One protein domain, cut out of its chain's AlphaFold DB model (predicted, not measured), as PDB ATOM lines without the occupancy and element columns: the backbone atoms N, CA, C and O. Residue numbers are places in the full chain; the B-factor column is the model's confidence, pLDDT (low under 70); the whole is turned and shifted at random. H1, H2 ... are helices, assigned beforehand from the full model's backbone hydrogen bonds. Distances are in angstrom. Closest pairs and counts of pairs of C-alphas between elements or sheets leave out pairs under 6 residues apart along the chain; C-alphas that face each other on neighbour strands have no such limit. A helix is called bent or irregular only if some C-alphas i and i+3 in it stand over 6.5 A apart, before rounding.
ATOM      1  N   ILE A 626      53.756 142.021 187.045       85.88
ATOM      2  CA  ILE A 626      52.411 141.426 187.189       85.88
ATOM      3  C   ILE A 626      51.405 141.908 186.128       85.88
ATOM      4  O   ILE A 626      50.347 141.303 185.963       85.88
ATOM      5  N   TYR A 627      51.691 143.013 185.434       83.50
ATOM      6  CA  TYR A 627      50.796 143.560 184.418       83.50
ATOM      7  C   TYR A 627      51.058 143.013 183.015       83.50
ATOM      8  O   TYR A 627      50.200 143.225 182.160       83.50
ATOM      9  N   GLN A 628      52.174 142.312 182.795       87.38
ATOM     10  CA  GLN A 628      52.514 141.729 181.496       87.38
ATOM     11  C   GLN A 628      51.575 140.564 181.148       87.38
ATOM     12  O   GLN A 628      51.160 139.807 182.034       87.38
ATOM     13  N   ASP A 629      51.246 140.430 179.861       91.31
ATOM     14  CA  ASP A 629      50.257 139.470 179.357       91.31
ATOM     15  C   ASP A 629      50.656 138.023 179.700       91.31
ATOM     16  O   ASP A 629      49.874 137.271 180.281       91.31
ATOM     17  N   GLU A 630      51.912 137.654 179.442       92.75
ATOM     18  CA  GLU A 630      52.466 136.323 179.702       92.75
ATOM     19  C   GLU A 630      52.519 135.976 181.196       92.75
ATOM     20  O   GLU A 630      52.297 134.832 181.589       92.75
ATOM     21  N   VAL A 631      52.744 136.971 182.056       93.06
ATOM     22  CA  VAL A 631      52.778 136.783 183.512       93.06
ATOM     23  C   VAL A 631      51.368 136.534 184.043       93.06
ATOM     24  O   VAL A 631      51.157 135.639 184.868       93.06
ATOM     25  N   LYS A 632      50.381 137.290 183.548       92.38
ATOM     26  CA  LYS A 632      48.973 137.076 183.892       92.38
ATOM     27  C   LYS A 632      48.461 135.728 183.394       92.38
ATOM     28  O   LYS A 632      47.784 135.039 184.159       92.38
ATOM     29  N   ALA A 633      48.840 135.331 182.181       94.56
ATOM     30  CA  ALA A 633      48.529 134.017 181.625       94.56
ATOM     31  C   ALA A 633      49.075 132.882 182.497       94.56
ATOM     32  O   ALA A 633      48.357 131.935 182.818       94.56
ATOM     33  N   MET A 634      50.319 133.007 182.965       95.06
ATOM     34  CA  MET A 634      50.915 132.014 183.859       95.06
ATOM     35  C   MET A 634      50.227 131.928 185.215       95.06
ATOM     36  O   MET A 634      50.010 130.831 185.728       95.06
ATOM     37  N   LEU A 635      49.822 133.061 185.790       93.19
ATOM     38  CA  LEU A 635      49.026 133.064 187.017       93.19
ATOM     39  C   LEU A 635      47.643 132.429 186.803       93.19
ATOM     40  O   LEU A 635      47.201 131.670 187.662       93.19
ATOM     41  N   ALA A 636      46.978 132.685 185.674       92.88
ATOM     42  CA  ALA A 636      45.699 132.059 185.332       92.88
ATOM     43  C   ALA A 636      45.814 130.527 185.236       92.88
ATOM     44  O   ALA A 636      45.005 129.802 185.815       92.88
ATOM     45  N   LEU A 637      46.865 130.034 184.579       94.88
ATOM     46  CA  LEU A 637      47.137 128.604 184.447       94.88
ATOM     47  C   LEU A 637      47.480 127.938 185.786       94.88
ATOM     48  O   LEU A 637      46.900 126.910 186.132       94.88
ATOM     49  N   LEU A 638      48.359 128.548 186.588       93.69
ATOM     50  CA  LEU A 638      48.681 128.044 187.928       93.69
ATOM     51  C   LEU A 638      47.452 128.032 188.842       93.69
ATOM     52  O   LEU A 638      47.271 127.089 189.606       93.69
ATOM     53  N   TRP A 639      46.592 129.050 188.747       91.31
ATOM     54  CA  TRP A 639      45.313 129.085 189.456       91.31
ATOM     55  C   TRP A 639      44.400 127.925 189.042       91.31
ATOM     56  O   TRP A 639      43.819 127.276 189.913       91.31
ATOM     57  N   TYR A 640      44.309 127.633 187.741       91.50
ATOM     58  CA  TYR A 640      43.483 126.547 187.207       91.50
ATOM     59  C   TYR A 640      43.917 125.167 187.728       91.50
ATOM     60  O   TYR A 640      43.070 124.307 187.976       91.50
ATOM     61  N   MET A 641      45.215 124.972 187.988       92.25
ATOM     62  CA  MET A 641      45.757 123.740 188.585       92.25
ATOM     63  C   MET A 641      45.384 123.541 190.059       92.25
ATOM     64  O   MET A 641      45.431 122.418 190.562       92.25
ATOM     65  N   LEU A 642      45.004 124.596 190.784       88.12
ATOM     66  CA  LEU A 642      44.680 124.474 192.203       88.12
ATOM     67  C   LEU A 642      43.374 123.665 192.410       88.12
ATOM     68  O   LEU A 642      42.466 123.736 191.576       88.12
ATOM     69  N   PRO A 643      43.201 122.946 193.544       83.62
ATOM     70  CA  PRO A 643      41.982 122.166 193.821       83.62
ATOM     71  C   PRO A 643      40.727 123.030 193.701       83.62
ATOM     72  O   PRO A 643      40.779 124.158 194.155       83.62
ATOM     73  N   PHE A 644      39.612 122.596 193.126       76.38
ATOM     74  CA  PHE A 644      38.469 123.507 192.999       76.38
ATOM     75  C   PHE A 644      37.927 123.948 194.376       76.38
ATOM     76  O   PHE A 644      37.721 123.122 195.261       76.38
ATOM     77  N   ASP A 645      37.715 125.254 194.558       71.25
ATOM     78  CA  ASP A 645      37.135 125.833 195.773       71.25
ATOM     79  C   ASP A 645      36.280 127.051 195.381       71.25
ATOM     80  O   ASP A 645      36.816 128.064 194.913       71.25
ATOM     81  N   PRO A 646      34.951 126.971 195.550       61.34
ATOM     82  CA  PRO A 646      34.030 128.000 195.091       61.34
ATOM     83  C   PRO A 646      34.111 129.287 195.922       61.34
ATOM     84  O   PRO A 646      33.601 130.311 195.484       61.34
ATOM     85  N   THR A 647      34.763 129.279 197.087       58.91
ATOM     86  CA  THR A 647      34.956 130.476 197.921       58.91
ATOM     87  C   THR A 647      36.156 131.320 197.465       58.91
ATOM     88  O   THR A 647      36.354 132.445 197.939       58.91
ATOM     89  N   ARG A 648      36.955 130.823 196.502       61.59
ATOM     90  CA  ARG A 648      38.303 131.349 196.244       61.59
ATOM     91  C   ARG A 648      38.419 132.782 195.784       61.59
ATOM     92  O   ARG A 648      39.402 133.442 196.124       61.59
ATOM     93  N   ILE A 649      37.422 133.284 195.063       52.94
ATOM     94  CA  ILE A 649      37.380 134.678 194.597       52.94
ATOM     95  C   ILE A 649      37.527 135.664 195.768       52.94
ATOM     96  O   ILE A 649      38.026 136.774 195.594       52.94
ATOM     97  N   ALA A 650      37.176 135.249 196.985       48.97
ATOM     98  CA  ALA A 650      37.285 136.089 198.160       48.97
ATOM     99  C   ALA A 650      38.645 136.095 198.882       48.97
ATOM    100  O   ALA A 650      38.846 136.921 199.774       48.97
ATOM    101  N   TYR A 651      39.602 135.231 198.528       52.31
ATOM    102  CA  TYR A 651      40.923 135.238 199.177       52.31
ATOM    103  C   TYR A 651      41.887 136.279 198.583       52.31
ATOM    104  O   TYR A 651      42.888 136.626 199.222       52.31
ATOM    105  N   TYR A 652      41.596 136.811 197.390       56.59
ATOM    106  CA  TYR A 652      42.566 137.572 196.591       56.59
ATOM    107  C   TYR A 652      42.351 139.098 196.549       56.59
ATOM    108  O   TYR A 652      43.173 139.812 195.967       56.59
ATOM    109  N   GLY A 653      41.329 139.632 197.232       53.56
ATOM    110  CA  GLY A 653      41.117 141.084 197.360       53.56
ATOM    111  C   GLY A 653      40.562 141.759 196.104       53.56
ATOM    112  O   GLY A 653      40.299 141.109 195.098       53.56
ATOM    113  N   ASP A 654      40.452 143.093 196.140       43.41
ATOM    114  CA  ASP A 654      40.005 143.911 194.994       43.41
ATOM    115  C   ASP A 654      40.894 143.742 193.745       43.41
ATOM    116  O   ASP A 654      40.444 143.986 192.631       43.41
ATOM    117  N   GLY A 655      42.139 143.276 193.909       49.03
ATOM    118  CA  GLY A 655      43.047 142.969 192.800       49.03
ATOM    119  C   GLY A 655      42.859 141.582 192.177       49.03
ATOM    120  O   GLY A 655      43.343 141.368 191.074       49.03
ATOM    121  N   GLY A 656      42.184 140.643 192.856       56.50
ATOM    122  CA  GLY A 656      42.068 139.236 192.436       56.50
ATOM    123  C   GLY A 656      40.857 138.922 191.576       56.50
ATOM    124  O   GLY A 656      40.691 137.787 191.146       56.50
ATOM    125  N   GLN A 657      40.027 139.928 191.303       65.75
ATOM    126  CA  GLN A 657      38.798 139.774 190.526       65.75
ATOM    127  C   GLN A 657      39.039 139.304 189.092       65.75
ATOM    128  O   GLN A 657      38.097 138.843 188.460       65.75
ATOM    129  N   TRP A 658      40.258 139.448 188.566       81.56
ATOM    130  CA  TRP A 658      40.585 139.016 187.211       81.56
ATOM    131  C   TRP A 658      41.019 137.548 187.120       81.56
ATOM    132  O   TRP A 658      41.005 137.009 186.021       81.56
ATOM    133  N   ILE A 659      41.368 136.891 188.235       85.62
ATOM    134  CA  ILE A 659      41.768 135.475 188.252       85.62
ATOM    135  C   ILE A 659      40.519 134.604 188.377       85.62
ATOM    136  O   ILE A 659      40.021 134.338 189.472       85.62
ATOM    137  N   ASN A 660      39.982 134.225 187.223       84.88
ATOM    138  CA  ASN A 660      38.762 133.439 187.059       84.88
ATOM    139  C   ASN A 660      38.715 132.833 185.641       84.88
ATOM    140  O   ASN A 660      39.688 132.954 184.899       84.88
ATOM    141  N   LEU A 661      37.606 132.227 185.204       89.00
ATOM    142  CA  LEU A 661      37.537 131.650 183.850       89.00
ATOM    143  C   LEU A 661      37.678 132.694 182.729       89.00
ATOM    144  O   LEU A 661      38.260 132.404 181.687       89.00
ATOM    145  N   SER A 662      37.232 133.934 182.947       90.88
ATOM    146  CA  SER A 662      37.451 135.030 181.996       90.88
ATOM    147  C   SER A 662      38.927 135.430 181.851       90.88
ATOM    148  O   SER A 662      39.251 136.162 180.919       90.88
ATOM    149  N   SER A 663      39.826 134.965 182.727       91.94
ATOM    150  CA  SER A 663      41.274 135.170 182.574       91.94
ATOM    151  C   SER A 663      41.863 134.443 181.366       91.94
ATOM    152  O   SER A 663      42.925 134.838 180.907       91.94
ATOM    153  N   PHE A 664      41.170 133.450 180.809       94.56
ATOM    154  CA  PHE A 664      41.545 132.790 179.555       94.56
ATOM    155  C   PHE A 664      41.082 133.566 178.308       94.56
ATOM    156  O   PHE A 664      41.156 133.065 177.194       94.56
ATOM    157  N   THR A 665      40.575 134.791 178.488       95.31
ATOM    158  CA  THR A 665      39.991 135.626 177.430       95.31
ATOM    159  C   THR A 665      40.591 137.028 177.446       95.31
ATOM    160  O   THR A 665      41.133 137.462 178.465       95.31
ATOM    161  N   ASP A 666      40.383 137.793 176.372       93.44
ATOM    162  CA  ASP A 666      40.914 139.159 176.226       93.44
ATOM    163  C   ASP A 666      40.255 140.221 177.138       93.44
ATOM    164  O   ASP A 666      40.409 141.428 176.954       93.44
ATOM    165  N   LYS A 667      39.494 139.798 178.154       90.69
ATOM    166  CA  LYS A 667      38.772 140.690 179.073       90.69
ATOM    167  C   LYS A 667      39.694 141.527 179.964       90.69
ATOM    168  O   LYS A 667      39.324 142.640 180.335       90.69
ATOM    169  N   TYR A 668      40.845 140.985 180.371       88.06
ATOM    170  CA  TYR A 668      41.717 141.601 181.388       88.06
ATOM    171  C   TYR A 668      43.144 141.908 180.908       88.06
ATOM    172  O   TYR A 668      43.861 142.673 181.564       88.06
ATOM    173  N   TYR A 669      43.573 141.257 179.833       91.06
ATOM    174  CA  TYR A 669      44.886 141.341 179.189       91.06
ATOM    175  C   TYR A 669      44.793 140.620 177.835       91.06
ATOM    176  O   TYR A 669      43.773 139.978 177.590       91.06
ATOM    177  N   GLU A 670      45.800 140.711 176.964       91.19
ATOM    178  CA  GLU A 670      45.753 140.072 175.636       91.19
ATOM    179  C   GLU A 670      46.057 138.564 175.732       91.19
ATOM    180  O   GLU A 670      47.098 138.077 175.290       91.19
ATOM    181  N   ALA A 671      45.144 137.812 176.352       93.00
ATOM    182  CA  ALA A 671      45.255 136.374 176.584       93.00
ATOM    183  C   ALA A 671      45.323 135.565 175.279       93.00
ATOM    184  O   ALA A 671      45.943 134.499 175.241       93.00
ATOM    185  N   SER A 672      44.742 136.080 174.193       92.06
ATOM    186  CA  SER A 672      44.812 135.485 172.858       92.06
ATOM    187  C   SER A 672      46.236 135.388 172.301       92.06
ATOM    188  O   SER A 672      46.490 134.489 171.497       92.06
ATOM    189  N   LYS A 673      47.191 136.205 172.782       90.31
ATOM    190  CA  LYS A 673      48.627 136.049 172.467       90.31
ATOM    191  C   LYS A 673      49.201 134.727 172.976       90.31
ATOM    192  O   LYS A 673      50.128 134.203 172.372       90.31
ATOM    193  N   VAL A 674      48.663 134.211 174.083       92.06
ATOM    194  CA  VAL A 674      49.200 133.036 174.782       92.06
ATOM    195  C   VAL A 674      48.359 131.794 174.512       92.06
ATOM    196  O   VAL A 674      48.905 130.766 174.135       92.06
ATOM    197  N   PHE A 675      47.036 131.874 174.689       94.50
ATOM    198  CA  PHE A 675      46.159 130.697 174.625       94.50
ATOM    199  C   PHE A 675      45.540 130.451 173.254       94.50
ATOM    200  O   PHE A 675      45.060 129.352 173.013       94.50
ATOM    201  N   LYS A 676      45.489 131.468 172.378       92.69
ATOM    202  CA  LYS A 676      44.929 131.378 171.013       92.69
ATOM    203  C   LYS A 676      43.524 130.754 170.927       92.69
ATOM    204  O   LYS A 676      43.178 130.156 169.913       92.69
ATOM    205  N   LEU A 677      42.705 130.920 171.971       95.62
ATOM    206  CA  LEU A 677      41.356 130.356 172.009       95.62
ATOM    207  C   LEU A 677      40.435 131.006 170.973       95.62
ATOM    208  O   LEU A 677      40.530 132.206 170.695       95.62
ATOM    209  N   SER A 678      39.477 130.242 170.448       96.12
ATOM    210  CA  SER A 678      38.476 130.793 169.534       96.12
ATOM    211  C   SER A 678      37.587 131.841 170.222       96.12
ATOM    212  O   SER A 678      37.244 131.741 171.405       96.12
ATOM    213  N   ALA A 679      37.126 132.838 169.456       94.62
ATOM    214  CA  ALA A 679      36.225 133.880 169.965       94.62
ATOM    215  C   ALA A 679      34.958 133.301 170.618       94.62
ATOM    216  O   ALA A 679      34.493 133.800 171.639       94.62
ATOM    217  N   ARG A 680      34.438 132.197 170.067       94.69
ATOM    218  CA  ARG A 680      33.266 131.505 170.609       94.69
ATOM    219  C   ARG A 680      33.543 130.904 171.987       94.69
ATOM    220  O   ARG A 680      32.705 131.040 172.874       94.69
ATOM    221  N   THR A 681      34.686 130.248 172.174       96.12
ATOM    222  CA  THR A 681      35.081 129.703 173.480       96.12
ATOM    223  C   THR A 681      35.285 130.823 174.490       96.12
ATOM    224  O   THR A 681      34.764 130.741 175.601       96.12
ATOM    225  N   MET A 682      35.937 131.920 174.093       95.62
ATOM    226  CA  MET A 682      36.088 133.093 174.958       95.62
ATOM    227  C   MET A 682      34.736 133.671 175.409       95.62
ATOM    228  O   MET A 682      34.561 133.977 176.590       95.62
ATOM    229  N   ASP A 683      33.752 133.770 174.512       95.50
ATOM    230  CA  ASP A 683      32.395 134.210 174.858       95.50
ATOM    231  C   ASP A 683      31.716 133.262 175.860       95.50
ATOM    232  O   ASP A 683      31.083 133.722 176.814       95.50
ATOM    233  N   ILE A 684      31.881 131.945 175.690       94.00
ATOM    234  CA  ILE A 684      31.336 130.927 176.603       94.00
ATOM    235  C   ILE A 684      31.948 131.065 178.000       94.00
ATOM    236  O   ILE A 684      31.211 131.117 178.985       94.00
ATOM    237  N   LEU A 685      33.276 131.171 178.104       92.88
ATOM    238  CA  LEU A 685      33.967 131.325 179.389       92.88
ATOM    239  C   LEU A 685      33.547 132.620 180.100       92.88
ATOM    240  O   LEU A 685      33.284 132.622 181.305       92.88
ATOM    241  N   ASN A 686      33.414 133.717 179.349       91.44
ATOM    242  CA  ASN A 686      32.916 134.990 179.865       91.44
ATOM    243  C   ASN A 686      31.470 134.908 180.364       91.44
ATOM    244  O   ASN A 686      31.148 135.489 181.406       91.44
ATOM    245  N   ASP A 687      30.602 134.196 179.649       89.88
ATOM    246  CA  ASP A 687      29.204 133.991 180.029       89.88
ATOM    247  C   ASP A 687      29.072 133.105 181.279       89.88
ATOM    248  O   ASP A 687      28.329 133.462 182.198       89.88
ATOM    249  N   ILE A 688      29.835 132.006 181.369       87.69
ATOM    250  CA  ILE A 688      29.885 131.136 182.557       87.69
ATOM    251  C   ILE A 688      30.269 131.955 183.793       87.69
ATOM    252  O   ILE A 688      29.548 131.944 184.796       87.69
ATOM    253  N   GLU A 689      31.359 132.715 183.705       85.19
ATOM    254  CA  GLU A 689      31.861 133.512 184.823       85.19
ATOM    255  C   GLU A 689      30.878 134.623 185.225       85.19
ATOM    256  O   GLU A 689      30.625 134.860 186.410       85.19
ATOM    257  N   SER A 690      30.265 135.286 184.240       83.38
ATOM    258  CA  SER A 690      29.283 136.349 184.479       83.38
ATOM    259  C   SER A 690      28.016 135.813 185.151       83.38
ATOM    260  O   SER A 690      27.485 136.447 186.068       83.38
ATOM    261  N   LYS A 691      27.541 134.628 184.742       82.50
ATOM    262  CA  LYS A 691      26.409 133.932 185.377       82.50
ATOM    263  C   LYS A 691      26.733 133.523 186.807       82.50
ATOM    264  O   LYS A 691      25.905 133.737 187.694       82.50
ATOM    265  N   TYR A 692      27.926 132.980 187.036       78.31
ATOM    266  CA  TYR A 692      28.391 132.623 188.371       78.31
ATOM    267  C   TYR A 692      28.412 133.853 189.294       78.31
ATOM    268  O   TYR A 692      27.742 133.857 190.330       78.31
ATOM    269  N   HIS A 693      29.047 134.951 188.869       75.00
ATOM    270  CA  HIS A 693      29.054 136.213 189.614       75.00
ATOM    271  C   HIS A 693      27.636 136.739 189.900       75.00
ATOM    272  O   HIS A 693      27.329 137.125 191.032       75.00
ATOM    273  N   ALA A 694      26.740 136.721 188.907       74.94
ATOM    274  CA  ALA A 694      25.352 137.151 189.084       74.94
ATOM    275  C   ALA A 694      24.597 136.297 190.121       74.94
ATOM    276  O   ALA A 694      23.834 136.835 190.930       74.94
ATOM    277  N   ASN A 695      24.836 134.982 190.144       72.69
ATOM    278  CA  ASN A 695      24.247 134.070 191.124       72.69
ATOM    279  C   ASN A 695      24.780 134.319 192.540       72.69
ATOM    280  O   ASN A 695      23.981 134.339 193.482       72.69
ATOM    281  N   VAL A 696      26.082 134.593 192.701       70.25
ATOM    282  CA  VAL A 696      26.658 134.963 194.005       70.25
ATOM    283  C   VAL A 696      26.024 136.251 194.540       70.25
ATOM    284  O   VAL A 696      25.564 136.281 195.684       70.25
ATOM    285  N   VAL A 697      25.908 137.297 193.710       67.94
ATOM    286  CA  VAL A 697      25.247 138.557 194.107       67.94
ATOM    287  C   VAL A 697      23.772 138.328 194.458       67.94
ATOM    288  O   VAL A 697      23.264 138.886 195.432       67.94
ATOM    289  N   ARG A 698      23.067 137.479 193.704       70.00
ATOM    290  CA  ARG A 698      21.663 137.144 193.978       70.00
ATOM    291  C   ARG A 698      21.488 136.419 195.314       70.00
ATOM    292  O   ARG A 698      20.573 136.757 196.062       70.00
ATOM    293  N   ILE A 699      22.333 135.434 195.618       68.19
ATOM    294  CA  ILE A 699      22.262 134.678 196.876       68.19
ATOM    295  C   ILE A 699      22.636 135.563 198.059       68.19
ATOM    296  O   ILE A 699      21.916 135.552 199.056       68.19
ATOM    297  N   LYS A 700      23.650 136.423 197.916       62.97
ATOM    298  CA  LYS A 700      23.947 137.476 198.892       62.97
ATOM    299  C   LYS A 700      22.703 138.311 199.228       62.97
ATOM    300  O   LYS A 700      22.338 138.422 200.395       62.97
ATOM    301  N   ASN A 701      22.015 138.837 198.213       63.41
ATOM    302  CA  ASN A 701      20.824 139.671 198.408       63.41
ATOM    303  C   ASN A 701      19.672 138.925 199.110       63.41
ATOM    304  O   ASN A 701      18.858 139.550 199.787       63.41
ATOM    305  N   ASN A 702      19.602 137.595 198.978       63.28
ATOM    306  CA  ASN A 702      18.620 136.767 199.682       63.28
ATOM    307  C   ASN A 702      18.972 136.553 201.168       63.28
ATOM    308  O   ASN A 702      18.058 136.439 201.983       63.28
ATOM    309  N   TYR A 703      20.261 136.525 201.533       57.53
ATOM    310  CA  TYR A 703      20.718 136.467 202.932       57.53
ATOM    311  C   TYR A 703      20.644 137.843 203.633       57.53
ATOM    312  O   TYR A 703      20.390 137.906 204.835       57.53
ATOM    313  N   GLU A 704      20.768 138.954 202.893       49.16
ATOM    314  CA  GLU A 704      20.648 140.336 203.407       49.16
ATOM    315  C   GLU A 704      19.218 140.762 203.802       49.16
ATOM    316  O   GLU A 704      19.037 141.815 204.416       49.16
ATOM    317  N   ALA A 705      18.184 139.957 203.527       49.59
ATOM    318  CA  ALA A 705      16.801 140.275 203.908       49.59
ATOM    319  C   ALA A 705      16.564 140.377 205.439       49.59
ATOM    320  O   ALA A 705      15.457 140.716 205.862       49.59
ATOM    321  N   LEU A 706      17.588 140.121 206.265       44.78
ATOM    322  CA  LEU A 706      17.571 140.206 207.730       44.78
ATOM    323  C   LEU A 706      18.274 141.441 208.336       44.78
ATOM    324  O   LEU A 706      18.069 141.692 209.521       44.78
ATOM    325  N   ASP A 707      19.028 142.252 207.579       44.69
ATOM    326  CA  ASP A 707      19.603 143.510 208.098       44.69
ATOM    327  C   ASP A 707      19.728 144.592 207.011       44.69
ATOM    328  O   ASP A 707      20.531 144.525 206.081       44.69
ATOM    329  N   SER A 708      18.919 145.642 207.154       44.50
ATOM    330  CA  SER A 708      18.793 146.750 206.200       44.50
ATOM    331  C   SER A 708      20.008 147.689 206.104       44.50
ATOM    332  O   SER A 708      19.992 148.599 205.271       44.50
ATOM    333  N   THR A 709      21.048 147.504 206.923       45.16
ATOM    334  CA  THR A 709      22.195 148.429 207.012       45.16
ATOM    335  C   THR A 709      23.370 148.119 206.065       45.16
ATOM    336  O   THR A 709      24.335 148.881 206.037       45.16
ATOM    337  N   LEU A 710      23.301 147.061 205.240       44.38
ATOM    338  CA  LEU A 710      24.470 146.490 204.530       44.38
ATOM    339  C   LEU A 710      24.495 146.613 202.985       44.38
ATOM    340  O   LEU A 710      25.406 146.081 202.354       44.38
ATOM    341  N   LYS A 711      23.578 147.372 202.370       44.09
ATOM    342  CA  LYS A 711      23.284 147.413 200.911       44.09
ATOM    343  C   LYS A 711      24.389 147.873 199.918       44.09
ATOM    344  O   LYS A 711      24.060 148.261 198.800       44.09
ATOM    345  N   SER A 712      25.683 147.853 200.245       43.81
ATOM    346  CA  SER A 712      26.738 148.356 199.332       43.81
ATOM    347  C   SER A 712      28.090 147.633 199.403       43.81
ATOM    348  O   SER A 712      29.129 148.242 199.155       43.81
ATOM    349  N   LYS A 713      28.110 146.359 199.785       48.94
ATOM    350  CA  LYS A 713      29.346 145.605 200.055       48.94
ATOM    351  C   LYS A 713      29.760 144.687 198.883       48.94
ATOM    352  O   LYS A 713      28.889 144.233 198.142       48.94
ATOM    353  N   SER A 714      31.046 144.371 198.708       54.75
ATOM    354  CA  SER A 714      31.565 143.483 197.639       54.75
ATOM    355  C   SER A 714      31.411 141.983 197.984       54.75
ATOM    356  O   SER A 714      30.903 141.642 199.055       54.75
ATOM    357  N   ILE A 715      31.803 141.063 197.086       52.88
ATOM    358  CA  ILE A 715      31.872 139.606 197.363       52.88
ATOM    359  C   ILE A 715      32.867 139.291 198.496       52.88
ATOM    360  O   ILE A 715      32.620 138.416 199.321       52.88
ATOM    361  N   MET A 716      33.934 140.094 198.606       52.00
ATOM    362  CA  MET A 716      34.933 140.019 199.680       52.00
ATOM    363  C   MET A 716      34.315 140.284 201.051       52.00
ATOM    364  O   MET A 716      34.698 139.676 202.046       52.00
ATOM    365  N   ASP A 717      33.356 141.205 201.117       53.66
ATOM    366  CA  ASP A 717      32.672 141.511 202.364       53.66
ATOM    367  C   ASP A 717      31.734 140.380 202.802       53.66
ATOM    368  O   ASP A 717      31.506 140.239 203.995       53.66
ATOM    369  N   VAL A 718      31.216 139.569 201.868       55.31
ATOM    370  CA  VAL A 718      30.419 138.377 202.195       55.31
ATOM    371  C   VAL A 718      31.320 137.344 202.861       55.31
ATOM    372  O   VAL A 718      31.104 136.994 204.011       55.31
ATOM    373  N   VAL A 719      32.399 136.934 202.201       53.97
ATOM    374  CA  VAL A 719      33.308 135.917 202.755       53.97
ATOM    375  C   VAL A 719      33.991 136.358 204.047       53.97
ATOM    376  O   VAL A 719      34.232 135.546 204.927       53.97
ATOM    377  N   ARG A 720      34.258 137.655 204.223       55.00
ATOM    378  CA  ARG A 720      34.811 138.168 205.483       55.00
ATOM    379  C   ARG A 720      33.813 138.130 206.646       55.00
ATOM    380  O   ARG A 720      34.236 138.056 207.799       55.00
ATOM    381  N   ASP A 721      32.522 138.303 206.370       54.69
ATOM    382  CA  ASP A 721      31.519 138.575 207.402       54.69
ATOM    383  C   ASP A 721      30.730 137.306 207.826       54.69
ATOM    384  O   ASP A 721      30.027 137.366 208.839       54.69
ATOM    385  N   TYR A 722      30.880 136.169 207.127       57.59
ATOM    386  CA  TYR A 722      30.249 134.874 207.446       57.59
ATOM    387  C   TYR A 722      31.286 133.792 207.810       57.59
ATOM    388  O   TYR A 722      32.429 133.855 207.373       57.59
ATOM    389  N   ALA A 723      30.887 132.818 208.636       57.78
ATOM    390  CA  ALA A 723      31.715 131.667 209.011       57.78
ATOM    391  C   ALA A 723      31.793 130.624 207.875       57.78
ATOM    392  O   ALA A 723      30.902 130.582 207.024       57.78
ATOM    393  N   ASP A 724      32.849 129.799 207.869       59.75
ATOM    394  CA  ASP A 724      33.166 128.852 206.783       59.75
ATOM    395  C   ASP A 724      32.003 127.896 206.458       59.75
ATOM    396  O   ASP A 724      31.680 127.682 205.295       59.75
ATOM    397  N   ASP A 725      31.280 127.419 207.474       60.16
ATOM    398  CA  ASP A 725      30.112 126.541 207.327       60.16
ATOM    399  C   ASP A 725      28.935 127.211 206.593       60.16
ATOM    400  O   ASP A 725      28.229 126.578 205.802       60.16
ATOM    401  N   VAL A 726      28.736 128.511 206.820       64.12
ATOM    402  CA  VAL A 726      27.718 129.313 206.129       64.12
ATOM    403  C   VAL A 726      28.141 129.596 204.690       64.12
ATOM    404  O   VAL A 726      27.301 129.587 203.788       64.12
ATOM    405  N   LEU A 727      29.431 129.841 204.459       64.31
ATOM    406  CA  LEU A 727      29.972 130.053 203.120       64.31
ATOM    407  C   LEU A 727      29.853 128.793 202.270       64.31
ATOM    408  O   LEU A 727      29.354 128.881 201.149       64.31
ATOM    409  N   ASP A 728      30.202 127.632 202.816       66.19
ATOM    410  CA  ASP A 728      30.044 126.344 202.143       66.19
ATOM    411  C   ASP A 728      28.589 126.116 201.711       66.19
ATOM    412  O   ASP A 728      28.322 125.774 200.557       66.19
ATOM    413  N   GLU A 729      27.619 126.392 202.592       67.69
ATOM    414  CA  GLU A 729      26.196 126.286 202.252       67.69
ATOM    415  C   GLU A 729      25.772 127.306 201.179       67.69
ATOM    416  O   GLU A 729      25.019 126.978 200.254       67.69
ATOM    417  N   MET A 730      26.244 128.552 201.279       68.25
ATOM    418  CA  MET A 730      25.945 129.608 200.309       68.25
ATOM    419  C   MET A 730      26.477 129.256 198.921       68.25
ATOM    420  O   MET A 730      25.724 129.313 197.946       68.25
ATOM    421  N   PHE A 731      27.749 128.875 198.819       68.94
ATOM    422  CA  PHE A 731      28.397 128.559 197.551       68.94
ATOM    423  C   PHE A 731      27.913 127.228 196.961       68.94
ATOM    424  O   PHE A 731      27.746 127.145 195.742       68.94
ATOM    425  N   ALA A 732      27.535 126.246 197.788       69.75
ATOM    426  CA  ALA A 732      26.836 125.047 197.319       69.75
ATOM    427  C   ALA A 732      25.499 125.378 196.623       69.75
ATOM    428  O   ALA A 732      25.116 124.711 195.662       69.75
ATOM    429  N   ARG A 733      24.792 126.432 197.062       68.19
ATOM    430  CA  ARG A 733      23.538 126.899 196.440       68.19
ATOM    431  C   ARG A 733      23.748 127.753 195.187       68.19
ATOM    432  O   ARG A 733      22.839 127.816 194.361       68.19
ATOM    433  N   VAL A 734      24.893 128.431 195.057       69.19
ATOM    434  CA  VAL A 734      25.248 129.224 193.860       69.19
ATOM    435  C   VAL A 734      25.366 128.317 192.642       69.19
ATOM    436  O   VAL A 734      24.882 128.690 191.572       69.19
ATOM    437  N   GLY A 735      25.960 127.134 192.827       64.62
ATOM    438  CA  GLY A 735      26.336 126.243 191.738       64.62
ATOM    439  C   GLY A 735      27.477 126.856 190.928       64.62
ATOM    440  O   GLY A 735      27.308 127.859 190.239       64.62
ATOM    441  N   SER A 736      28.660 126.263 191.014       65.88
ATOM    442  CA  SER A 736      29.815 126.642 190.204       65.88
ATOM    443  C   SER A 736      30.064 125.587 189.138       65.88
ATOM    444  O   SER A 736      30.094 124.396 189.442       65.88
ATOM    445  N   ILE A 737      30.246 126.028 187.896       74.25
ATOM    446  CA  ILE A 737      30.722 125.161 186.823       74.25
ATOM    447  C   ILE A 737      32.236 125.054 186.992       74.25
ATOM    448  O   ILE A 737      32.948 126.038 186.808       74.25
ATOM    449  N   ASP A 738      32.705 123.872 187.373       81.12
ATOM    450  CA  ASP A 738      34.125 123.548 187.409       81.12
ATOM    451  C   ASP A 738      34.495 122.748 186.160       81.12
ATOM    452  O   ASP A 738      34.370 121.524 186.136       81.12
ATOM    453  N   ILE A 739      34.936 123.451 185.115       87.81
ATOM    454  CA  ILE A 739      35.368 122.809 183.866       87.81
ATOM    455  C   ILE A 739      36.694 122.051 184.015       87.81
ATOM    456  O   ILE A 739      37.048 121.293 183.118       87.81
ATOM    457  N   SER A 740      37.404 122.199 185.144       85.75
ATOM    458  CA  SER A 740      38.716 121.569 185.356       85.75
ATOM    459  C   SER A 740      38.681 120.059 185.583       85.75
ATOM    460  O   SER A 740      39.725 119.420 185.655       85.75
ATOM    461  N   ASN A 741      37.475 119.498 185.664       85.31
ATOM    462  CA  ASN A 741      37.214 118.068 185.781       85.31
ATOM    463  C   ASN A 741      36.379 117.526 184.606       85.31
ATOM    464  O   ASN A 741      35.908 116.392 184.672       85.31
ATOM    465  N   TYR A 742      36.126 118.337 183.573       92.00
ATOM    466  CA  TYR A 742      35.270 117.939 182.456       92.00
ATOM    467  C   TYR A 742      36.041 117.069 181.467       92.00
ATOM    468  O   TYR A 742      37.179 117.368 181.105       92.00
ATOM    469  N   SER A 743      35.381 116.016 180.997       91.81
ATOM    470  CA  SER A 743      35.789 115.261 179.814       91.81
ATOM    471  C   SER A 743      35.561 116.068 178.532       91.81
ATOM    472  O   SER A 743      34.768 117.016 178.509       91.81
ATOM    473  N   ARG A 744      36.194 115.655 177.428       92.44
ATOM    474  CA  ARG A 744      35.991 116.262 176.103       92.44
ATOM    475  C   ARG A 744      34.508 116.361 175.718       92.44
ATOM    476  O   ARG A 744      34.056 117.416 175.278       92.44
ATOM    477  N   ASP A 745      33.725 115.310 175.970       92.56
ATOM    478  CA  ASP A 745      32.278 115.288 175.700       92.56
ATOM    479  C   ASP A 745      31.504 116.331 176.530       92.56
ATOM    480  O   ASP A 745      30.545 116.941 176.048       92.56
ATOM    481  N   GLU A 746      31.913 116.572 177.777       92.81
ATOM    482  CA  GLU A 746      31.299 117.578 178.653       92.81
ATOM    483  C   GLU A 746      31.676 119.008 178.238       92.81
ATOM    484  O   GLU A 746      30.814 119.892 178.256       92.81
ATOM    485  N   LEU A 747      32.918 119.231 177.786       92.56
ATOM    486  CA  LEU A 747      33.357 120.500 177.185       92.56
ATOM    487  C   LEU A 747      32.568 120.810 175.898       92.56
ATOM    488  O   LEU A 747      32.058 121.922 175.719       92.56
ATOM    489  N   MET A 748      32.354 119.804 175.047       92.44
ATOM    490  CA  MET A 748      31.457 119.917 173.890       92.44
ATOM    491  C   MET A 748      30.014 120.216 174.307       92.44
ATOM    492  O   MET A 748      29.337 121.032 173.673       92.44
ATOM    493  N   GLY A 749      29.551 119.607 175.401       91.56
ATOM    494  CA  GLY A 749      28.223 119.818 175.973       91.56
ATOM    495  C   GLY A 749      27.943 121.264 176.402       91.56
ATOM    496  O   GLY A 749      26.804 121.720 176.284       91.56
ATOM    497  N   ILE A 750      28.967 122.008 176.836       91.38
ATOM    498  CA  ILE A 750      28.858 123.445 177.160       91.38
ATOM    499  C   ILE A 750      29.100 124.368 175.954       91.38
ATOM    500  O   ILE A 750      28.937 125.583 176.065       91.38
ATOM    501  N   GLY A 751      29.412 123.802 174.785       90.62
ATOM    502  CA  GLY A 751      29.481 124.513 173.509       90.62
ATOM    503  C   GLY A 751      30.885 124.847 173.006       90.62
ATOM    504  O   GLY A 751      30.971 125.554 171.996       90.62
ATOM    505  N   ILE A 752      31.943 124.351 173.660       93.25
ATOM    506  CA  ILE A 752      33.329 124.414 173.171       93.25
ATOM    507  C   ILE A 752      33.478 123.331 172.099       93.25
ATOM    508  O   ILE A 752      33.359 122.148 172.391       93.25
ATOM    509  N   THR A 753      33.638 123.724 170.837       92.81
ATOM    510  CA  THR A 753      33.632 122.778 169.699       92.81
ATOM    511  C   THR A 753      34.815 122.945 168.753       92.81
ATOM    512  O   THR A 753      34.862 122.261 167.736       92.81
ATOM    513  N   ASP A 754      35.688 123.914 169.008       96.25
ATOM    514  CA  ASP A 754      36.923 124.071 168.247       96.25
ATOM    515  C   ASP A 754      37.931 123.016 168.726       96.25
ATOM    516  O   ASP A 754      38.072 122.823 169.931       96.25
ATOM    517  N   GLU A 755      38.574 122.300 167.803       94.62
ATOM    518  CA  GLU A 755      39.464 121.182 168.155       94.62
ATOM    519  C   GLU A 755      40.689 121.655 168.945       94.62
ATOM    520  O   GLU A 755      41.043 121.019 169.929       94.62
ATOM    521  N   HIS A 756      41.277 122.802 168.586       94.06
ATOM    522  CA  HIS A 756      42.416 123.355 169.321       94.06
ATOM    523  C   HIS A 756      42.013 123.748 170.748       94.06
ATOM    524  O   HIS A 756      42.725 123.446 171.702       94.06
ATOM    525  N   ASP A 757      40.846 124.383 170.912       96.06
ATOM    526  CA  ASP A 757      40.340 124.756 172.238       96.06
ATOM    527  C   ASP A 757      40.016 123.522 173.101       96.06
ATOM    528  O   ASP A 757      40.223 123.547 174.316       96.06
ATOM    529  N   LEU A 758      39.487 122.455 172.489       95.69
ATOM    530  CA  LEU A 758      39.209 121.189 173.170       95.69
ATOM    531  C   LEU A 758      40.500 120.512 173.629       95.69
ATOM    532  O   LEU A 758      40.576 120.139 174.795       95.69
ATOM    533  N   ASP A 759      41.495 120.405 172.747       94.44
ATOM    534  CA  ASP A 759      42.804 119.819 173.060       94.44
ATOM    535  C   ASP A 759      43.479 120.591 174.204       94.44
ATOM    536  O   ASP A 759      43.921 119.995 175.182       94.44
ATOM    537  N   PHE A 760      43.447 121.928 174.159       95.38
ATOM    538  CA  PHE A 760      44.007 122.780 175.210       95.38
ATOM    539  C   PHE A 760      43.404 122.506 176.599       95.38
ATOM    540  O   PHE A 760      44.134 122.357 177.581       95.38
ATOM    541  N   PHE A 761      42.070 122.454 176.718       96.06
ATOM    542  CA  PHE A 761      41.426 122.197 178.011       96.06
ATOM    543  C   PHE A 761      41.510 120.726 178.437       96.06
ATOM    544  O   PHE A 761      41.579 120.461 179.637       96.06
ATOM    545  N   GLU A 762      41.518 119.783 177.491       94.94
ATOM    546  CA  GLU A 762      41.734 118.361 177.771       94.94
ATOM    547  C   GLU A 762      43.124 118.140 178.378       94.94
ATOM    548  O   GLU A 762      43.211 117.609 179.485       94.94
ATOM    549  N   ASP A 763      44.179 118.676 177.759       93.75
ATOM    550  CA  ASP A 763      45.553 118.589 178.265       93.75
ATOM    551  C   ASP A 763      45.697 119.214 179.667       93.75
ATOM    552  O   ASP A 763      46.351 118.652 180.554       93.75
ATOM    553  N   LEU A 764      45.053 120.364 179.920       94.75
ATOM    554  CA  LEU A 764      45.042 120.979 181.255       94.75
ATOM    555  C   LEU A 764      44.334 120.102 182.295       94.75
ATOM    556  O   LEU A 764      44.802 119.988 183.434       94.75
ATOM    557  N   ASN A 765      43.204 119.499 181.932       94.50
ATOM    558  CA  ASN A 765      42.426 118.649 182.829       94.50
ATOM    559  C   ASN A 765      43.154 117.326 183.115       94.50
ATOM    560  O   ASN A 765      43.147 116.855 184.258       94.50
ATOM    561  N   GLU A 766      43.836 116.758 182.118       92.38
ATOM    562  CA  GLU A 766      44.700 115.588 182.279       92.38
ATOM    563  C   GLU A 766      45.886 115.889 183.199       92.38
ATOM    564  O   GLU A 766      46.110 115.156 184.170       92.38
ATOM    565  N   LEU A 767      46.594 117.005 182.972       91.81
ATOM    566  CA  LEU A 767      47.692 117.435 183.839       91.81
ATOM    567  C   LEU A 767      47.209 117.592 185.281       91.81
ATOM    568  O   LEU A 767      47.804 117.014 186.191       91.81
ATOM    569  N   LYS A 768      46.099 118.306 185.503       91.38
ATOM    570  CA  LYS A 768      45.529 118.512 186.841       91.38
ATOM    571  C   LYS A 768      45.163 117.194 187.521       91.38
ATOM    572  O   LYS A 768      45.453 117.018 188.704       91.38
ATOM    573  N   SER A 769      44.564 116.266 186.777       88.88
ATOM    574  CA  SER A 769      44.213 114.935 187.281       88.88
ATOM    575  C   SER A 769      45.460 114.141 187.687       88.88
ATOM    576  O   SER A 769      45.482 113.516 188.748       88.88
ATOM    577  N   SER A 770      46.538 114.237 186.901       86.88
ATOM    578  CA  SER A 770      47.803 113.547 187.170       86.88
ATOM    579  C   SER A 770      48.494 114.015 188.459       86.88
ATOM    580  O   SER A 770      49.180 113.218 189.096       86.88
ATOM    581  N   LEU A 771      48.263 115.258 188.916       84.88
ATOM    582  CA  LEU A 771      48.857 115.790 190.154       84.88
ATOM    583  C   LEU A 771      48.416 115.025 191.414       84.88
ATOM    584  O   LEU A 771      49.084 115.108 192.447       84.88
ATOM    585  N   ALA A 772      47.307 114.281 191.348       76.62
ATOM    586  CA  ALA A 772      46.861 113.412 192.434       76.62
ATOM    587  C   ALA A 772      47.665 112.099 192.522       76.62
ATOM    588  O   ALA A 772      47.762 111.511 193.600       76.62
ATOM    589  N   GLU A 773      48.243 111.645 191.406       74.56
ATOM    590  CA  GLU A 773      48.919 110.347 191.280       74.56
ATOM    591  C   GLU A 773      50.446 110.481 191.179       74.56
ATOM    592  O   GLU A 773      51.190 109.671 191.740       74.56
ATOM    593  N   VAL A 774      50.924 111.524 190.495       74.56
ATOM    594  CA  VAL A 774      52.337 111.801 190.232       74.56
ATOM    595  C   VAL A 774      52.768 113.044 190.997       74.56
ATOM    596  O   VAL A 774      52.225 114.136 190.844       74.56
ATOM    597  N   ARG A 775      53.805 112.894 191.822       73.50
ATOM    598  CA  ARG A 775      54.331 113.991 192.635       73.50
ATOM    599  C   ARG A 775      55.289 114.863 191.814       73.50
ATOM    600  O   ARG A 775      56.494 114.626 191.820       73.50
ATOM    601  N   MET A 776      54.749 115.866 191.126       82.12
ATOM    602  CA  MET A 776      55.525 116.863 190.375       82.12
ATOM    603  C   MET A 776      55.906 118.057 191.255       82.12
ATOM    604  O   MET A 776      55.139 118.457 192.131       82.12
ATOM    605  N   THR A 777      57.091 118.630 191.035       86.06
ATOM    606  CA  THR A 777      57.470 119.894 191.683       86.06
ATOM    607  C   THR A 777      56.733 121.068 191.044       86.06
ATOM    608  O   THR A 777      56.251 120.988 189.914       86.06
ATOM    609  N   SER A 778      56.648 122.186 191.751       89.38
ATOM    610  CA  SER A 778      55.937 123.368 191.264       89.38
ATOM    611  C   SER A 778      56.585 123.976 190.010       89.38
ATOM    612  O   SER A 778      55.884 124.455 189.121       89.38
ATOM    613  N   LEU A 779      57.913 123.902 189.896       88.69
ATOM    614  CA  LEU A 779      58.670 124.302 188.708       88.69
ATOM    615  C   LEU A 779      58.405 123.368 187.521       88.69
ATOM    616  O   LEU A 779      58.290 123.838 186.393       88.69
ATOM    617  N   GLN A 780      58.257 122.061 187.758       86.56
ATOM    618  CA  GLN A 780      57.868 121.116 186.704       86.56
ATOM    619  C   GLN A 780      56.458 121.409 186.184       86.56
ATOM    620  O   GLN A 780      56.250 121.423 184.976       86.56
ATOM    621  N   ILE A 781      55.514 121.706 187.084       90.44
ATOM    622  CA  ILE A 781      54.146 122.095 186.714       90.44
ATOM    623  C   ILE A 781      54.165 123.359 185.850       90.44
ATOM    624  O   ILE A 781      53.517 123.394 184.811       90.44
ATOM    625  N   PHE A 782      54.939 124.379 186.235       92.50
ATOM    626  CA  PHE A 782      55.104 125.597 185.435       92.50
ATOM    627  C   PHE A 782      55.553 125.305 183.996       92.50
ATOM    628  O   PHE A 782      55.007 125.875 183.053       92.50
ATOM    629  N   TYR A 783      56.508 124.395 183.817       88.81
ATOM    630  CA  TYR A 783      56.987 124.039 182.488       88.81
ATOM    631  C   TYR A 783      55.992 123.205 181.668       88.81
ATOM    632  O   TYR A 783      55.844 123.474 180.478       88.81
ATOM    633  N   GLU A 784      55.271 122.252 182.268       88.25
ATOM    634  CA  GLU A 784      54.194 121.548 181.547       88.25
ATOM    635  C   GLU A 784      53.075 122.514 181.129       88.25
ATOM    636  O   GLU A 784      52.556 122.413 180.023       88.25
ATOM    637  N   LEU A 785      52.749 123.513 181.957       92.25
ATOM    638  CA  LEU A 785      51.776 124.545 181.588       92.25
ATOM    639  C   LEU A 785      52.248 125.381 180.390       92.25
ATOM    640  O   LEU A 785      51.463 125.634 179.479       92.25
ATOM    641  N   LEU A 786      53.524 125.784 180.356       89.50
ATOM    642  CA  LEU A 786      54.100 126.476 179.196       89.50
ATOM    643  C   LEU A 786      54.016 125.629 177.926       89.50
ATOM    644  O   LEU A 786      53.649 126.142 176.870       89.50
ATOM    645  N   LYS A 787      54.314 124.337 178.034       86.62
ATOM    646  CA  LYS A 787      54.230 123.392 176.922       86.62
ATOM    647  C   LYS A 787      52.810 123.269 176.371       86.62
ATOM    648  O   LYS A 787      52.649 123.382 175.163       86.62
ATOM    649  N   ILE A 788      51.801 123.104 177.233       90.00
ATOM    650  CA  ILE A 788      50.387 123.007 176.816       90.00
ATOM    651  C   ILE A 788      49.964 124.244 176.011       90.00
ATOM    652  O   ILE A 788      49.218 124.137 175.046       90.00
ATOM    653  N   THR A 789      50.482 125.430 176.352       89.94
ATOM    654  CA  THR A 789      50.177 126.649 175.580       89.94
ATOM    655  C   THR A 789      50.871 126.727 174.215       89.94
ATOM    656  O   THR A 789      50.457 127.514 173.369       89.94
ATOM    657  N   GLY A 790      51.983 126.010 174.014       85.75
ATOM    658  CA  GLY A 790      52.870 126.182 172.854       85.75
ATOM    659  C   GLY A 790      53.540 127.565 172.749       85.75
ATOM    660  O   GLY A 790      54.221 127.851 171.764       85.75
ATOM    661  N   TYR A 791      53.361 128.441 173.745       87.94
ATOM    662  CA  TYR A 791      53.809 129.834 173.697       87.94
ATOM    663  C   TYR A 791      55.336 129.964 173.751       87.94
ATOM    664  O   TYR A 791      55.913 130.833 173.100       87.94
ATOM    665  N   SER A 792      56.015 129.078 174.484       83.56
ATOM    666  CA  SER A 792      57.479 129.072 174.591       83.56
ATOM    667  C   SER A 792      58.167 128.855 173.239       83.56
ATOM    668  O   SER A 792      59.115 129.573 172.929       83.56
ATOM    669  N   ASP A 793      57.681 127.923 172.413       79.75
ATOM    670  CA  ASP A 793      58.250 127.664 171.085       79.75
ATOM    671  C   ASP A 793      58.051 128.854 170.138       79.75
ATOM    672  O   ASP A 793      58.965 129.208 169.388       79.75
ATOM    673  N   GLU A 794      56.896 129.526 170.208       84.12
ATOM    674  CA  GLU A 794      56.661 130.752 169.443       84.12
ATOM    675  C   GLU A 794      57.667 131.842 169.831       84.12
ATOM    676  O   GLU A 794      58.323 132.409 168.955       84.12
ATOM    677  N   LEU A 795      57.822 132.104 171.133       85.69
ATOM    678  CA  LEU A 795      58.746 133.120 171.632       85.69
ATOM    679  C   LEU A 795      60.190 132.840 171.209       85.69
ATOM    680  O   LEU A 795      60.881 133.747 170.760       85.69
ATOM    681  N   LEU A 796      60.636 131.586 171.301       81.06
ATOM    682  CA  LEU A 796      61.999 131.193 170.936       81.06
ATOM    683  C   LEU A 796      62.256 131.253 169.421       81.06
ATOM    684  O   LEU A 796      63.403 131.393 169.002       81.06
ATOM    685  N   SER A 797      61.210 131.153 168.593       80.38
ATOM    686  CA  SER A 797      61.320 131.281 167.131       80.38
ATOM    687  C   SER A 797      61.405 132.736 166.651       80.38
ATOM    688  O   SER A 797      61.939 133.019 165.574       80.38
ATOM    689  N   ARG A 798      60.880 133.669 167.448       80.19
ATOM    690  CA  ARG A 798      60.798 135.092 167.130       80.19
ATOM    691  C   ARG A 798      62.056 135.824 167.595       80.19
ATOM    692  O   ARG A 798      62.526 135.641 168.710       80.19
ATOM    693  N   LYS A 799      62.593 136.695 166.735       72.56
ATOM    694  CA  LYS A 799      63.797 137.505 167.020       72.56
ATOM    695  C   LYS A 799      63.481 138.962 167.385       72.56
ATOM    696  O   LYS A 799      64.378 139.800 167.389       72.56
ATOM    697  N   ASP A 800      62.213 139.279 167.634       76.62
ATOM    698  CA  ASP A 800      61.788 140.624 168.021       76.62
ATOM    699  C   ASP A 800      61.914 140.878 169.530       76.62
ATOM    700  O   ASP A 800      62.047 139.964 170.349       76.62
ATOM    701  N   PHE A 801      61.887 142.161 169.890       74.44
ATOM    702  CA  PHE A 801      62.053 142.619 171.264       74.44
ATOM    703  C   PHE A 801      60.957 142.097 172.202       74.44
ATOM    704  O   PHE A 801      61.266 141.700 173.326       74.44
ATOM    705  N   ASP A 802      59.701 142.056 171.749       77.50
ATOM    706  CA  ASP A 802      58.580 141.603 172.577       77.50
ATOM    707  C   ASP A 802      58.733 140.124 172.938       77.50
ATOM    708  O   ASP A 802      58.517 139.742 174.091       77.50
ATOM    709  N   ALA A 803      59.190 139.305 171.985       83.94
ATOM    710  CA  ALA A 803      59.483 137.902 172.234       83.94
ATOM    711  C   ALA A 803      60.609 137.722 173.269       83.94
ATOM    712  O   ALA A 803      60.432 137.016 174.264       83.94
ATOM    713  N   LYS A 804      61.731 138.438 173.096       81.50
ATOM    714  CA  LYS A 804      62.870 138.425 174.037       81.50
ATOM    715  C   LYS A 804      62.441 138.874 175.442       81.50
ATOM    716  O   LYS A 804      62.804 138.240 176.437       81.50
ATOM    717  N   LYS A 805      61.629 139.935 175.533       83.81
ATOM    718  CA  LYS A 805      61.070 140.458 176.790       83.81
ATOM    719  C   LYS A 805      60.206 139.415 177.497       83.81
ATOM    720  O   LYS A 805      60.436 139.146 178.677       83.81
ATOM    721  N   ALA A 806      59.256 138.812 176.785       88.56
ATOM    722  CA  ALA A 806      58.377 137.792 177.344       88.56
ATOM    723  C   ALA A 806      59.166 136.552 177.802       88.56
ATOM    724  O   ALA A 806      58.926 136.048 178.899       88.56
ATOM    725  N   SER A 807      60.169 136.105 177.035       88.19
ATOM    726  CA  SER A 807      61.049 135.000 177.442       88.19
ATOM    727  C   SER A 807      61.787 135.288 178.749       88.19
ATOM    728  O   SER A 807      61.821 134.422 179.622       88.19
ATOM    729  N   LEU A 808      62.328 136.498 178.933       86.81
ATOM    730  CA  LEU A 808      62.971 136.865 180.198       86.81
ATOM    731  C   LEU A 808      61.983 136.996 181.359       86.81
ATOM    732  O   LEU A 808      62.316 136.631 182.486       86.81
ATOM    733  N   ASN A 809      60.770 137.491 181.112       90.31
ATOM    734  CA  ASN A 809      59.728 137.554 182.135       90.31
ATOM    735  C   ASN A 809      59.353 136.144 182.626       90.31
ATOM    736  O   ASN A 809      59.280 135.909 183.834       90.31
ATOM    737  N   LEU A 810      59.194 135.184 181.708       91.75
ATOM    738  CA  LEU A 810      58.947 133.777 182.036       91.75
ATOM    739  C   LEU A 810      60.144 133.124 182.742       91.75
ATOM    740  O   LEU A 810      59.957 132.381 183.708       91.75
ATOM    741  N   ALA A 811      61.372 133.432 182.322       89.62
ATOM    742  CA  ALA A 811      62.573 132.954 182.994       89.62
ATOM    743  C   ALA A 811      62.673 133.479 184.434       89.62
ATOM    744  O   ALA A 811      62.969 132.708 185.350       89.62
ATOM    745  N   LEU A 812      62.335 134.751 184.666       90.12
ATOM    746  CA  LEU A 812      62.250 135.325 186.007       90.12
ATOM    747  C   LEU A 812      61.180 134.619 186.855       90.12
ATOM    748  O   LEU A 812      61.439 134.333 188.022       90.12
ATOM    749  N   ILE A 813      60.015 134.270 186.295       92.62
ATOM    750  CA  ILE A 813      59.026 133.442 187.010       92.62
ATOM    751  C   ILE A 813      59.637 132.087 187.387       92.62
ATOM    752  O   ILE A 813      59.521 131.683 188.543       92.62
ATOM    753  N   SER A 814      60.330 131.415 186.462       91.81
ATOM    754  CA  SER A 814      60.992 130.132 186.742       91.81
ATOM    755  C   SER A 814      62.016 130.244 187.885       91.81
ATOM    756  O   SER A 814      62.103 129.353 188.732       91.81
ATOM    757  N   GLU A 815      62.732 131.372 187.972       88.44
ATOM    758  CA  GLU A 815      63.626 131.683 189.089       88.44
ATOM    759  C   GLU A 815      62.869 131.841 190.403       88.44
ATOM    760  O   GLU A 815      63.210 131.180 191.381       88.44
ATOM    761  N   ILE A 816      61.817 132.657 190.420       90.31
ATOM    762  CA  ILE A 816      61.021 132.901 191.627       90.31
ATOM    763  C   ILE A 816      60.394 131.595 192.142       90.31
ATOM    764  O   ILE A 816      60.345 131.374 193.353       90.31
ATOM    765  N   ILE A 817      59.937 130.718 191.241       91.19
ATOM    766  CA  ILE A 817      59.414 129.395 191.602       91.19
ATOM    767  C   ILE A 817      60.525 128.522 192.192       91.19
ATOM    768  O   ILE A 817      60.326 127.927 193.249       91.19
ATOM    769  N   SER A 818      61.698 128.466 191.557       86.38
ATOM    770  CA  SER A 818      62.835 127.691 192.069       86.38
ATOM    771  C   SER A 818      63.262 128.152 193.467       86.38
ATOM    772  O   SER A 818      63.498 127.318 194.342       86.38
ATOM    773  N   ASP A 819      63.306 129.462 193.708       83.31
ATOM    774  CA  ASP A 819      63.658 130.021 195.016       83.31
ATOM    775  C   ASP A 819      62.584 129.723 196.072       83.31
ATOM    776  O   ASP A 819      62.909 129.410 197.220       83.31
ATOM    777  N   TYR A 820      61.302 129.728 195.685       88.00
ATOM    778  CA  TYR A 820      60.216 129.275 196.554       88.00
ATOM    779  C   TYR A 820      60.385 127.804 196.949       88.00
ATOM    780  O   TYR A 820      60.289 127.477 198.133       88.00
ATOM    781  N   GLU A 821      60.671 126.921 195.986       84.56
ATOM    782  CA  GLU A 821      60.880 125.493 196.246       84.56
ATOM    783  C   GLU A 821      62.051 125.241 197.200       84.56
ATOM    784  O   GLU A 821      61.944 124.389 198.086       84.56
ATOM    785  N   ASN A 822      63.143 125.999 197.044       78.12
ATOM    786  CA  ASN A 822      64.322 125.916 197.905       78.12
ATOM    787  C   ASN A 822      64.013 126.321 199.358       78.12
ATOM    788  O   ASN A 822      64.582 125.752 200.286       78.12
ATOM    789  N   ILE A 823      63.098 127.275 199.573       80.12
ATOM    790  CA  ILE A 823      62.762 127.774 200.914       80.12
ATOM    791  C   ILE A 823      61.626 126.963 201.552       80.12
ATOM    792  O   ILE A 823      61.778 126.472 202.672       80.12
ATOM    793  N   MET A 824      60.485 126.832 200.871       80.94
ATOM    794  CA  MET A 824      59.233 126.290 201.426       80.94
ATOM    795  C   MET A 824      59.033 124.796 201.161       80.94
ATOM    796  O   MET A 824      58.255 124.149 201.862       80.94
ATOM    797  N   GLY A 825      59.741 124.242 200.177       74.19
ATOM    798  CA  GLY A 825      59.587 122.868 199.719       74.19
ATOM    799  C   GLY A 825      58.963 122.770 198.325       74.19
ATOM    800  O   GLY A 825      58.259 123.656 197.850       74.19
ATOM    801  N   LYS A 826      59.226 121.643 197.659       79.69
ATOM    802  CA  LYS A 826      59.021 121.478 196.208       79.69
ATOM    803  C   LYS A 826      57.561 121.325 195.757       79.69
ATOM    804  O   LYS A 826      57.259 121.513 194.583       79.69
ATOM    805  N   TYR A 827      56.661 120.959 196.668       83.69
ATOM    806  CA  TYR A 827      55.338 120.404 196.336       83.69
ATOM    807  C   TYR A 827      54.158 121.257 196.829       83.69
ATOM    808  O   TYR A 827      53.040 120.758 196.930       83.69
ATOM    809  N   ASP A 828      54.400 122.517 197.186       84.75
ATOM    810  CA  ASP A 828      53.384 123.423 197.732       84.75
ATOM    811  C   ASP A 828      52.879 124.417 196.673       84.75
ATOM    812  O   ASP A 828      53.232 125.597 196.666       84.75
ATOM    813  N   LEU A 829      52.029 123.927 195.766       88.31
ATOM    814  CA  LEU A 829      51.487 124.732 194.668       88.31
ATOM    815  C   LEU A 829      50.540 125.843 195.159       88.31
ATOM    816  O   LEU A 829      50.535 126.947 194.614       88.31
ATOM    817  N   ILE A 830      49.755 125.578 196.213       87.44
ATOM    818  CA  ILE A 830      48.827 126.562 196.794       87.44
ATOM    819  C   ILE A 830      49.615 127.712 197.424       87.44
ATOM    820  O   ILE A 830      49.296 128.885 197.197       87.44
ATOM    821  N   GLY A 831      50.635 127.402 198.226       86.06
ATOM    822  CA  GLY A 831      51.499 128.416 198.814       86.06
ATOM    823  C   GLY A 831      52.291 129.178 197.754       86.06
ATOM    824  O   GLY A 831      52.329 130.410 197.820       86.06
ATOM    825  N   LEU A 832      52.807 128.489 196.727       90.88
ATOM    826  CA  LEU A 832      53.505 129.127 195.609       90.88
ATOM    827  C   LEU A 832      52.612 130.136 194.891       90.88
ATOM    828  O   LEU A 832      53.015 131.281 194.701       90.88
ATOM    829  N   PHE A 833      51.400 129.736 194.503       90.81
ATOM    830  CA  PHE A 833      50.478 130.630 193.809       90.81
ATOM    831  C   PHE A 833      50.191 131.884 194.645       90.81
ATOM    832  O   PHE A 833      50.291 133.012 194.159       90.81
ATOM    833  N   ASN A 834      49.902 131.697 195.938       84.44
ATOM    834  CA  ASN A 834      49.680 132.802 196.868       84.44
ATOM    835  C   ASN A 834      50.906 133.714 197.004       84.44
ATOM    836  O   ASN A 834      50.751 134.931 197.147       84.44
ATOM    837  N   TYR A 835      52.107 133.138 196.986       86.94
ATOM    838  CA  TYR A 835      53.360 133.875 197.020       86.94
ATOM    839  C   TYR A 835      53.553 134.692 195.743       86.94
ATOM    840  O   TYR A 835      53.644 135.913 195.849       86.94
ATOM    841  N   LEU A 836      53.520 134.060 194.563       89.69
ATOM    842  CA  LEU A 836      53.673 134.713 193.256       89.69
ATOM    843  C   LEU A 836      52.676 135.856 193.084       89.69
ATOM    844  O   LEU A 836      53.060 136.998 192.840       89.69
ATOM    845  N   TYR A 837      51.392 135.583 193.301       85.75
ATOM    846  CA  TYR A 837      50.338 136.575 193.128       85.75
ATOM    847  C   TYR A 837      50.537 137.821 194.015       85.75
ATOM    848  O   TYR A 837      50.236 138.949 193.619       85.75
ATOM    849  N   ARG A 838      51.074 137.646 195.230       79.25
ATOM    850  CA  ARG A 838      51.329 138.755 196.162       79.25
ATOM    851  C   ARG A 838      52.671 139.437 195.940       79.25
ATOM    852  O   ARG A 838      52.778 140.617 196.284       79.25
ATOM    853  N   SER A 839      53.672 138.712 195.447       82.31
ATOM    854  CA  SER A 839      55.049 139.184 195.334       82.31
ATOM    855  C   SER A 839      55.322 139.845 193.984       82.31
ATOM    856  O   SER A 839      55.933 140.908 193.987       82.31
ATOM    857  N   LEU A 840      54.800 139.315 192.867       85.25
ATOM    858  CA  LEU A 840      55.095 139.769 191.494       85.25
ATOM    859  C   LEU A 840      54.774 141.247 191.232       85.25
ATOM    860  O   LEU A 840      55.386 141.872 190.374       85.25
ATOM    861  N   LYS A 841      53.868 141.843 192.011       77.25
ATOM    862  CA  LYS A 841      53.567 143.285 191.966       77.25
ATOM    863  C   LYS A 841      54.701 144.196 192.460       77.25
ATOM    864  O   LYS A 841      54.531 145.406 192.439       77.25
ATOM    865  N   TYR A 842      55.777 143.620 192.991       75.38
ATOM    866  CA  TYR A 842      56.994 144.304 193.441       75.38
ATOM    867  C   TYR A 842      58.212 143.939 192.579       75.38
ATOM    868  O   TYR A 842      59.347 144.188 192.978       75.38
ATOM    869  N   TYR A 843      57.988 143.276 191.441       79.12
ATOM    870  CA  TYR A 843      59.034 142.918 190.494       79.12
ATOM    871  C   TYR A 843      58.909 143.790 189.244       79.12
ATOM    872  O   TYR A 843      57.806 144.096 188.784       79.12
TER     873      TYR A 843
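What this domain is: This is residues 626 to 843 of the 1222 residues of the protein "ATP-dependent helicase" of Methanobrevibacter sp (UniProt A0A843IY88). Crossed helices are gathered round the core helix H1, with H2, H3, H9, H11 and H12 packed on it, and the long helix H4 reaches out from this body as an arm, with the short helices H5 and H6 beside its far part. H8 and H9 form a hairpin in the body, with H7 packed on H8, while H10 packs on residues 803 to 807 of H11. Residues 704 to 709, of which 704 to 706 belong to H4, and residues 797 to 802 stick out. The printed part has 218 residues with twelve named helices, H1 to H12 in order along the chain, and no named strand; its class is all helix. It is compact, with a radius of gyration of the C-alphas of 18.3 A, and spans 61 by 42 by 37 A.

How they stand to each other: The longest helix is H4, residues 679 to 706, irregular but only just: C-alphas 703 and 706 are 6.8 A apart. With residues 692 to 699 alone it touches H6, residues 724 to 734, at a steep tilt of 55 degrees, opposite ways; the closest C-alphas, of Asn 695 and Val 734, are 5.7 A apart. H4 only just touches H5, residues 715 to 721, with 3 pairs of C-alphas within 8 A, the closest those of Lys 700 and Val 718 at 7.3 A. With residues 682 to 689 alone H4 touches H2, residues 661 to 664, closest at the C-alphas of Ser 662 and Asn 686, 5.0 A. H2 touches the hub, H1, residues 629 to 641, which touches five helices; the closest C-alphas of H1 and H2, of Ala 636 and Ser 663, are 6.1 A apart. H1 and H4 are apart. H1 also touches H3, residues 672 to 675, closest at the C-alphas of Glu 630 and Val 674, 6.8 A. H12, residues 829 to 842, is irregular but only just, with C-alphas 838 and 841 6.6 A apart; it touches H1 at a shallow tilt of 21 degrees, opposite ways, closest at the C-alphas of Leu 638 and Phe 833, 6.7 A. H11, residues 801 to 824, touches H1 at a steep tilt of 39 degrees, the same way, closest at the C-alphas of Glu 630 and Ala 806, 6.5 A. H9, residues 778 to 789, touches H1 at a steep tilt of 67 degrees, only just short of about perpendicular, closest at the C-alphas of Leu 637 and Leu 785, 6.8 A. H8, residues 755 to 770, and H9 are a helical hairpin at a shallow tilt of 16 degrees, closest at the C-alphas of Phe 760 and Ile 788, 6.6 A. H7, residues 744 to 749, touches H8, closest at the C-alphas of Arg 744 and Glu 762, 6.3 A. H10, residues 791 to 797, touches H11, closest at the C-alphas of Leu 795 and Ala 803, 4.9 A. Every O i to N i+4 pair is within hydrogen-bond range in H1 and H5 to H11; the counts are 22 of 24 in H4 and 8 of 10 in H12, and H2 and H3 are too short for such a pair.

Where its parts are: H4 runs 42.6 A, from C-alpha 679 at (36.225, 133.880, 169.965) to C-alpha 706 at (17.571, 140.206, 207.730). H11 is 34.4 A long, H8 22.1 A, H12 20.4 A and H1 18.8 A. H1 begins at C-alpha 629, (50.257, 139.470, 179.357), and H12 ends at C-alpha 842, (56.994, 144.304, 193.441).

The domain as a whole: The two C-alphas farthest apart, of Leu 706 and Lys 799, are 61.7 A apart. The printed part has no cut, and its one long link is H1 to H2, with 19 residues. The mean pLDDT of the printed part is 80.4; residues 646 to 657, 697 and 699 to 736 are under 70.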